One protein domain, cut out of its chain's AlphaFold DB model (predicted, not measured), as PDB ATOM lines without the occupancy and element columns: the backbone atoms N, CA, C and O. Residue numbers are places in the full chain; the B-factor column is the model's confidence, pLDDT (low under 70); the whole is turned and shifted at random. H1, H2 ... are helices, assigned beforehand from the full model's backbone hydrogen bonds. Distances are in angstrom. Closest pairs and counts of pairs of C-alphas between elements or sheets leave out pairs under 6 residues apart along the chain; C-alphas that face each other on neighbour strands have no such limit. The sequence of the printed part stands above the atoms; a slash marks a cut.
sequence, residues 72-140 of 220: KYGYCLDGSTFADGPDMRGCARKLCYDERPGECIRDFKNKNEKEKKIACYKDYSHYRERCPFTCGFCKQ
ATOM      1  N   LYS A  72     152.653 110.566 196.213       95.19
ATOM      2  CA  LYS A  72     151.362 110.654 195.499       95.19
ATOM      3  C   LYS A  72     150.710 109.288 195.232       95.19
ATOM      4  O   LYS A  72     149.491 109.179 195.271       95.19
ATOM      5  N   TYR A  73     151.519 108.265 194.961       96.50
ATOM      6  CA  TYR A  73     151.064 106.907 194.646       96.50
ATOM      7  C   TYR A  73     151.600 105.846 195.619       96.50
ATOM      8  O   TYR A  73     151.565 104.655 195.322       96.50
ATOM      9  N   GLY A  74     152.121 106.267 196.774       95.44
ATOM     10  CA  GLY A  74     152.734 105.371 197.750       95.44
ATOM     11  C   GLY A  74     154.164 104.936 197.403       95.44
ATOM     12  O   GLY A  74     154.883 105.575 196.626       95.44
ATOM     13  N   TYR A  75     154.585 103.844 198.036       95.31
ATOM     14  CA  TYR A  75     155.943 103.309 197.971       95.31
ATOM     15  C   TYR A  75     155.950 101.907 197.358       95.31
ATOM     16  O   TYR A  75     154.963 101.175 197.420       95.31
ATOM     17  N   CYS A  76     157.086 101.530 196.783       95.88
ATOM     18  CA  CYS A  76     157.353 100.184 196.303       95.88
ATOM     19  C   CYS A  76     157.551  99.193 197.464       95.88
ATOM     20  O   CYS A  76     157.535  99.557 198.640       95.88
ATOM     21  N   LEU A  77     157.795  97.921 197.125       94.06
ATOM     22  CA  LEU A  77     157.979  96.823 198.088       94.06
ATOM     23  C   LEU A  77     159.132  97.024 199.087       94.06
ATOM     24  O   LEU A  77     159.165  96.351 200.111       94.06
ATOM     25  N   ASP A  78     160.069  97.925 198.795       91.56
ATOM     26  CA  ASP A  78     161.176  98.286 199.684       91.56
ATOM     27  C   ASP A  78     160.782  99.324 200.757       91.56
ATOM     28  O   ASP A  78     161.606  99.680 201.596       91.56
ATOM     29  N   GLY A  79     159.557  99.865 200.706       91.31
ATOM     30  CA  GLY A  79     159.057 100.896 201.624       91.31
ATOM     31  C   GLY A  79     159.788 102.242 201.530       91.31
ATOM     32  O   GLY A  79     159.611 103.106 202.394       91.31
ATOM     33  N   SER A  80     160.640 102.420 200.514       89.81
ATOM     34  CA  SER A  80     161.536 103.578 200.394       89.81
ATOM     35  C   SER A  80     161.528 104.206 199.002       89.81
ATOM     36  O   SER A  80     161.667 105.420 198.868       89.81
ATOM     37  N   THR A  81     161.316 103.408 197.957       91.44
ATOM     38  CA  THR A  81     161.274 103.879 196.577       91.44
ATOM     39  C   THR A  81     159.865 104.347 196.234       91.44
ATOM     40  O   THR A  81     158.904 103.609 196.417       91.44
ATOM     41  N   PHE A  82     159.724 105.562 195.705       95.06
ATOM     42  CA  PHE A  82     158.428 106.080 195.257       95.06
ATOM     43  C   PHE A  82     157.904 105.327 194.028       95.06
ATOM     44  O   PHE A  82     158.656 105.112 193.068       95.06
ATOM     45  N   ALA A  83     156.617 104.979 194.030       96.44
ATOM     46  CA  ALA A  83     155.944 104.430 192.854       96.44
ATOM     47  C   ALA A  83     155.749 105.512 191.771       96.44
ATOM     48  O   ALA A  83     155.533 106.682 192.086       96.44
ATOM     49  N   ASP A  84     155.835 105.127 190.493       96.12
ATOM     50  CA  ASP A  84     155.605 106.045 189.361       96.12
ATOM     51  C   ASP A  84     154.103 106.299 189.122       96.12
ATOM     52  O   ASP A  84     153.729 107.301 188.513       96.12
ATOM     53  N   GLY A  85     153.233 105.405 189.598       96.00
ATOM     54  CA  GLY A  85     151.786 105.460 189.393       96.00
ATOM     55  C   GLY A  85     151.016 104.537 190.344       96.00
ATOM     56  O   GLY A  85     151.639 103.894 191.194       96.00
ATOM     57  N   PRO A  86     149.678 104.460 190.201       95.69
ATOM     58  CA  PRO A  86     148.845 103.543 190.980       95.69
ATOM     59  C   PRO A  86     149.288 102.085 190.796       95.69
ATOM     60  O   PRO A  86     150.010 101.762 189.848       95.69
ATOM     61  N   ASP A  87     148.882 101.221 191.728       94.38
ATOM     62  CA  ASP A  87     149.185  99.782 191.721       94.38
ATOM     63  C   ASP A  87     150.689  99.469 191.638       94.38
ATOM     64  O   ASP A  87     151.118  98.513 190.999       94.38
ATOM     65  N   MET A  88     151.520 100.301 192.280       94.06
ATOM     66  CA  MET A  88     152.983 100.165 192.285       94.06
ATOM     67  C   MET A  88     153.619 100.229 190.882       94.06
ATOM     68  O   MET A  88     154.702  99.673 190.657       94.06
ATOM     69  N   ARG A  89     152.992 100.926 189.923       95.75
ATOM     70  CA  ARG A  89     153.547 101.089 188.571       95.75
ATOM     71  C   ARG A  89     154.983 101.628 188.625       95.75
ATOM     72  O   ARG A  89     155.299 102.530 189.403       95.75
ATOM     73  N   GLY A  90     155.863 101.053 187.802       95.50
ATOM     74  CA  GLY A  90     157.286 101.394 187.726       95.50
ATOM     75  C   GLY A  90     158.171 100.776 188.819       95.50
ATOM     76  O   GLY A  90     159.398 100.790 188.686       95.50
ATOM     77  N   CYS A  91     157.599 100.180 189.873       96.38
ATOM     78  CA  CYS A  91     158.375  99.568 190.955       96.38
ATOM     79  C   CYS A  91     159.184  98.350 190.495       96.38
ATOM     80  O   CYS A  91     160.362  98.256 190.841       96.38
ATOM     81  N   ALA A  92     158.597  97.476 189.668       96.81
ATOM     82  CA  ALA A  92     159.263  96.314 189.064       96.81
ATOM     83  C   ALA A  92     160.583  96.706 188.387       96.81
ATOM     84  O   ALA A  92     161.648  96.155 188.673       96.81
ATOM     85  N   ARG A  93     160.541  97.763 187.571       96.38
ATOM     86  CA  ARG A  93     161.712  98.320 186.890       96.38
ATOM     87  C   ARG A  93     162.720  98.936 187.865       96.38
ATOM     88  O   ARG A  93     163.911  98.655 187.759       96.38
ATOM     89  N   LYS A  94     162.265  99.765 188.814       94.94
ATOM     90  CA  LYS A  94     163.147 100.479 189.762       94.94
ATOM     91  C   LYS A  94     163.879  99.545 190.726       94.94
ATOM     92  O   LYS A  94     165.055  99.768 191.011       94.94
ATOM     93  N   LEU A  95     163.187  98.526 191.226       93.94
ATOM     94  CA  LEU A  95     163.725  97.537 192.163       93.94
ATOM     95  C   LEU A  95     164.232  96.270 191.458       93.94
ATOM     96  O   LEU A  95     164.705  95.347 192.118       93.94
ATOM     97  N   CYS A  96     164.157  96.231 190.129       96.06
ATOM     98  CA  CYS A  96     164.617  95.154 189.267       96.06
ATOM     99  C   CYS A  96     164.064  93.767 189.633       96.06
ATOM    100  O   CYS A  96     164.801  92.865 190.033       96.06
ATOM    101  N   TYR A  97     162.750  93.601 189.561       96.00
ATOM    102  CA  TYR A  97     162.049  92.327 189.739       96.00
ATOM    103  C   TYR A  97     160.944  92.204 188.687       96.00
ATOM    104  O   TYR A  97     160.533  93.209 188.117       96.00
ATOM    105  N   ASP A  98     160.464  90.993 188.428       97.19
ATOM    106  CA  ASP A  98     159.307  90.792 187.557       97.19
ATOM    107  C   ASP A  98     158.022  91.046 188.347       97.19
ATOM    108  O   ASP A  98     157.850  90.493 189.431       97.19
ATOM    109  N   GLU A  99     157.102  91.845 187.810       97.00
ATOM    110  CA  GLU A  99     155.812  92.147 188.444       97.00
ATOM    111  C   GLU A  99     155.040  90.861 188.773       97.00
ATOM    112  O   GLU A  99     154.471  90.724 189.857       97.00
ATOM    113  N   ARG A 100     155.072  89.892 187.848       96.12
ATOM    114  CA  ARG A 100     154.467  88.564 187.996       96.12
ATOM    115  C   ARG A 100     155.463  87.478 187.576       96.12
ATOM    116  O   ARG A 100     155.404  87.000 186.442       96.12
ATOM    117  N   PRO A 101     156.360  87.046 188.484       94.69
ATOM    118  CA  PRO A 101     157.447  86.115 188.176       94.69
ATOM    119  C   PRO A 101     157.014  84.845 187.433       94.69
ATOM    120  O   PRO A 101     157.654  84.447 186.463       94.69
ATOM    121  N   GLY A 102     155.904  84.228 187.853       94.25
ATOM    122  CA  GLY A 102     155.397  82.997 187.240       94.25
ATOM    123  C   GLY A 102     154.884  83.181 185.808       94.25
ATOM    124  O   GLY A 102     155.032  82.276 184.991       94.25
ATOM    125  N   GLU A 103     154.323  84.349 185.480       96.94
ATOM    126  CA  GLU A 103     153.891  84.651 184.113       96.94
ATOM    127  C   GLU A 103     155.101  84.856 183.201       96.94
ATOM    128  O   GLU A 103     155.175  84.220 182.156       96.94
ATOM    129  N   CYS A 104     156.096  85.632 183.644       96.62
ATOM    130  CA  CYS A 104     157.336  85.830 182.891       96.62
ATOM    131  C   CYS A 104     158.060  84.495 182.637       96.62
ATOM    132  O   CYS A 104     158.450  84.210 181.509       96.62
ATOM    133  N   ILE A 105     158.175  83.622 183.644       94.00
ATOM    134  CA  ILE A 105     158.766  82.282 183.466       94.00
ATOM    135  C   ILE A 105     157.982  81.466 182.428       94.00
ATOM    136  O   ILE A 105     158.577  80.796 181.585       94.00
ATOM    137  N   ARG A 106     156.646  81.521 182.464       96.50
ATOM    138  CA  ARG A 106     155.785  80.794 181.524       96.50
ATOM    139  C   ARG A 106     155.935  81.303 180.089       96.50
ATOM    140  O   ARG A 106     156.040  80.475 179.187       96.50
ATOM    141  N   ASP A 107     156.006  82.616 179.891       96.75
ATOM    142  CA  ASP A 107     156.174  83.252 178.576       96.75
ATOM    143  C   ASP A 107     157.469  82.816 177.870       96.75
ATOM    144  O   ASP A 107     157.520  82.711 176.639       96.75
ATOM    145  N   PHE A 108     158.517  82.516 178.648       96.88
ATOM    146  CA  PHE A 108     159.835  82.138 178.134       96.88
ATOM    147  C   PHE A 108     160.201  80.659 178.329       96.88
ATOM    148  O   PHE A 108     161.286  80.260 177.918       96.88
ATOM    149  N   LYS A 109     159.308  79.820 178.875       95.50
ATOM    150  CA  LYS A 109     159.601  78.424 179.269       95.50
ATOM    151  C   LYS A 109     160.255  77.574 178.171       95.50
ATOM    152  O   LYS A 109     161.106  76.745 178.469       95.50
ATOM    153  N   ASN A 110     159.850  77.777 176.919       96.50
ATOM    154  CA  ASN A 110     160.314  77.001 175.763       96.50
ATOM    155  C   ASN A 110     161.185  77.827 174.804       96.50
ATOM    156  O   ASN A 110     161.341  77.450 173.646       96.50
ATOM    157  N   LYS A 111     161.686  78.985 175.247       97.44
ATOM    158  CA  LYS A 111     162.509  79.884 174.435       97.44
ATOM    159  C   LYS A 111     163.958  79.792 174.891       97.44
ATOM    160  O   LYS A 111     164.235  79.833 176.086       97.44
ATOM    161  N   ASN A 112     164.888  79.727 173.948       97.31
ATOM    162  CA  ASN A 112     166.301  79.932 174.265       97.31
ATOM    163  C   ASN A 112     166.595  81.427 174.520       97.31
ATOM    164  O   ASN A 112     165.768  82.298 174.243       97.31
ATOM    165  N   GLU A 113     167.796  81.753 175.010       96.19
ATOM    166  CA  GLU A 113     168.174  83.140 175.332       96.19
ATOM    167  C   GLU A 113     168.064  84.107 174.136       96.19
ATOM    168  O   GLU A 113     167.678  85.265 174.302       96.19
ATOM    169  N   LYS A 114     168.323  83.644 172.903       97.81
ATOM    170  CA  LYS A 114     168.183  84.471 171.692       97.81
ATOM    171  C   LYS A 114     166.713  84.779 171.399       97.81
ATOM    172  O   LYS A 114     166.370  85.933 171.152       97.81
ATOM    173  N   GLU A 115     165.844  83.775 171.441       98.19
ATOM    174  CA  GLU A 115     164.401  83.921 171.213       98.19
ATOM    175  C   GLU A 115     163.728  84.758 172.298       98.19
ATOM    176  O   GLU A 115     162.885  85.603 171.996       98.19
ATOM    177  N   LYS A 116     164.126  84.545 173.555       97.88
ATOM    178  CA  LYS A 116     163.715  85.346 174.706       97.88
ATOM    179  C   LYS A 116     164.085  86.806 174.493       97.88
ATOM    180  O   LYS A 116     163.208  87.662 174.551       97.88
ATOM    181  N   LYS A 117     165.343  87.095 174.141       97.62
ATOM    182  CA  LYS A 117     165.788  88.459 173.836       97.62
ATOM    183  C   LYS A 117     164.966  89.073 172.700       97.62
ATOM    184  O   LYS A 117     164.460  90.177 172.857       97.62
ATOM    185  N   ILE A 118     164.766  88.359 171.591       98.25
ATOM    186  CA  ILE A 118     163.941  88.849 170.472       98.25
ATOM    187  C   ILE A 118     162.518  89.181 170.939       98.25
ATOM    188  O   ILE A 118     162.022  90.259 170.630       98.25
ATOM    189  N   ALA A 119     161.873  88.300 171.708       98.06
ATOM    190  CA  ALA A 119     160.527  88.531 172.228       98.06
ATOM    191  C   ALA A 119     160.465  89.746 173.170       98.06
ATOM    192  O   ALA A 119     159.604  90.606 172.989       98.06
ATOM    193  N   CYS A 120     161.422  89.867 174.095       98.31
ATOM    194  CA  CYS A 120     161.539  91.010 174.997       98.31
ATOM    195  C   CYS A 120     161.654  92.340 174.235       98.31
ATOM    196  O   CYS A 120     161.007  93.310 174.608       98.31
ATOM    197  N   TYR A 121     162.464  92.405 173.170       98.31
ATOM    198  CA  TYR A 121     162.635  93.635 172.384       98.31
ATOM    199  C   TYR A 121     161.499  93.882 171.380       98.31
ATOM    200  O   TYR A 121     161.231  95.037 171.059       98.31
ATOM    201  N   LYS A 122     160.812  92.831 170.907       98.31
ATOM    202  CA  LYS A 122     159.643  92.955 170.021       98.31
ATOM    203  C   LYS A 122     158.484  93.668 170.718       98.31
ATOM    204  O   LYS A 122     157.835  94.497 170.092       98.31
ATOM    205  N   ASP A 123     158.254  93.364 171.993       97.88
ATOM    206  CA  ASP A 123     157.271  94.057 172.832       97.88
ATOM    207  C   ASP A 123     157.954  94.723 174.036       97.88
ATOM    208  O   ASP A 123     157.723  94.409 175.208       97.88
ATOM    209  N   TYR A 124     158.874  95.637 173.714       97.69
ATOM    210  CA  TYR A 124     159.728  96.300 174.697       97.69
ATOM    211  C   TYR A 124     158.926  97.002 175.793       97.69
ATOM    212  O   TYR A 124     159.253  96.868 176.970       97.69
ATOM    213  N   SER A 125     157.863  97.733 175.436       96.62
ATOM    214  CA  SER A 125     157.069  98.479 176.418       96.62
ATOM    215  C   SER A 125     156.362  97.550 177.406       96.62
ATOM    216  O   SER A 125     156.318  97.860 178.595       96.62
ATOM    217  N   HIS A 126     155.838  96.413 176.940       96.38
ATOM    218  CA  HIS A 126     155.172  95.435 177.796       96.38
ATOM    219  C   HIS A 126     156.151  94.768 178.763       96.38
ATOM    220  O   HIS A 126     155.964  94.790 179.983       96.38
ATOM    221  N   TYR A 127     157.234  94.204 178.226       97.81
ATOM    222  CA  TYR A 127     158.177  93.423 179.018       97.81
ATOM    223  C   TYR A 127     159.074  94.279 179.912       97.81
ATOM    224  O   TYR A 127     159.524  93.804 180.954       97.81
ATOM    225  N   ARG A 128     159.297  95.552 179.572       96.94
ATOM    226  CA  ARG A 128     160.016  96.499 180.433       96.94
ATOM    227  C   ARG A 128     159.303  96.793 181.742       96.94
ATOM    228  O   ARG A 128     159.977  97.032 182.740       96.94
ATOM    229  N   GLU A 129     157.978  96.804 181.746       95.75
ATOM    230  CA  GLU A 129     157.217  97.071 182.966       95.75
ATOM    231  C   GLU A 129     156.891  95.770 183.713       95.75
ATOM    232  O   GLU A 129     157.029  95.731 184.934       95.75
ATOM    233  N   ARG A 130     156.560  94.682 182.999       96.88
ATOM    234  CA  ARG A 130     156.138  93.412 183.623       96.88
ATOM    235  C   ARG A 130     157.273  92.451 183.958       96.88
ATOM    236  O   ARG A 130     157.240  91.825 185.014       96.88
ATOM    237  N   CYS A 131     158.267  92.320 183.079       97.88
ATOM    238  CA  CYS A 131     159.353  91.342 183.207       97.88
ATOM    239  C   CYS A 131     160.760  91.967 183.088       97.88
ATOM    240  O   CYS A 131     161.608  91.426 182.365       97.88
ATOM    241  N   PRO A 132     161.054  93.115 183.735       97.88
ATOM    242  CA  PRO A 132     162.326  93.801 183.534       97.88
ATOM    243  C   PRO A 132     163.524  92.968 183.981       97.88
ATOM    244  O   PRO A 132     164.606  93.131 183.417       97.88
ATOM    245  N   PHE A 133     163.351  92.085 184.971       96.50
ATOM    246  CA  PHE A 133     164.424  91.216 185.426       96.50
ATOM    247  C   PHE A 133     164.658  90.087 184.424       96.50
ATOM    248  O   PHE A 133     165.766  89.960 183.905       96.50
ATOM    249  N   THR A 134     163.618  89.313 184.101       96.06
ATOM    250  CA  THR A 134     163.747  88.178 183.175       96.06
ATOM    251  C   THR A 134     164.250  88.621 181.802       96.06
ATOM    252  O   THR A 134     165.104  87.954 181.222       96.06
ATOM    253  N   CYS A 135     163.802  89.775 181.300       97.62
ATOM    254  CA  CYS A 135     164.269  90.334 180.030       97.62
ATOM    255  C   CYS A 135     165.621  91.069 180.105       97.62
ATOM    256  O   CYS A 135     166.109  91.549 179.081       97.62
ATOM    257  N   GLY A 136     166.235  91.183 181.287       96.00
ATOM    258  CA  GLY A 136     167.525  91.857 181.464       96.00
ATOM    259  C   GLY A 136     167.485  93.370 181.213       96.00
ATOM    260  O   GLY A 136     168.505  93.974 180.885       96.00
ATOM    261  N   PHE A 137     166.317  94.001 181.350       97.44
ATOM    262  CA  PHE A 137     166.129  95.447 181.188       97.44
ATOM    263  C   PHE A 137     166.506  96.259 182.426       97.44
ATOM    264  O   PHE A 137     166.551  97.488 182.380       97.44
ATOM    265  N   CYS A 138     166.789  95.582 183.530       95.12
ATOM    266  CA  CYS A 138     167.283  96.185 184.750       95.12
ATOM    267  C   CYS A 138     168.507  95.417 185.256       95.12
ATOM    268  O   CYS A 138     168.732  94.258 184.910       95.12
ATOM    269  N   LYS A 139     169.301  96.074 186.102       88.62
ATOM    270  CA  LYS A 139     170.389  95.435 186.841       88.62
ATOM    271  C   LYS A 139     170.057  95.482 188.319       88.62
ATOM    272  O   LYS A 139     169.615  96.515 188.826       88.62
ATOM    273  N   GLN A 140     170.276  94.366 189.003       81.56
ATOM    274  CA  GLN A 140     170.171  94.334 190.453       81.56
ATOM    275  C   GLN A 140     171.180  95.318 191.046       81.56
ATOM    276  O   GLN A 140     172.321  95.414 190.590       81.56
TER     277      GLN A 140
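What this domain is: This is residues 72 to 140 of the 220 residues of the protein "uncharacterized protein LOC116287301" of Actinia tenebrosa (UniProt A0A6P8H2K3). Three short helices, H2, H3 and H4, follow one another as the sides of a U, with H3 across its closed end and H1 near its open end, next to H4. Beyond H1, the looped stretch of residues 72 to 90, with no named element, makes much of the length, and after H4 residues 131 to 140 fold back. The printed part has 69 residues with four named helices, in the order H1, H2, H3, H4, and no named strand; the class is all helix, though 30 of the 69 residues are in named elements. It is compact, with a radius of gyration of the C-alphas of 12.5 A, and spans 39 by 19 by 18 A.

How they stand to each other: Start at H1, residues 91 to 95, which touches H4, residues 124 to 130; their closest C-alphas, of Arg 93 and Glu 129, are 6.1 A apart. Go on to H2, residues 101 to 108, which is apart from H1. H2 and H4 are close but not clearly touching, with the closest C-alphas, of Cys 104 and Arg 130, 7.7 A apart; they run opposite ways at a shallow tilt of 33 degrees, only just short of steep. Next comes H3, residues 113 to 122, about perpendicular to H2 at 78 degrees and close but not clearly touching it, with the C-alphas of Phe 108 and Lys 116 closest at 6.1 A. H3 and H4 only just touch, with 3 pairs of C-alphas within 8 A, and only at the corner; the C-alphas of Cys 120 and Tyr 127 are closest at 5.8 A. In H1, H2 and H3 every O i to N i+4 pair is within hydrogen-bond range; in H4, 2 of 3 are.

Where its parts are: Find C-alpha 91 at (158.375, 99.568, 190.955), where H1 begins. H2 is 11.1 A long and H3 14.0 A. H4 runs 10.0 A and ends at C-alpha 130, (156.138, 93.412, 183.623).

The domain as a whole: Look at Lys 72 and Asn 112 for the two C-alphas farthest apart, 40.2 A. The printed part has no cut, the links between the helices are tight, and no printed residue is under 70 in pLDDT.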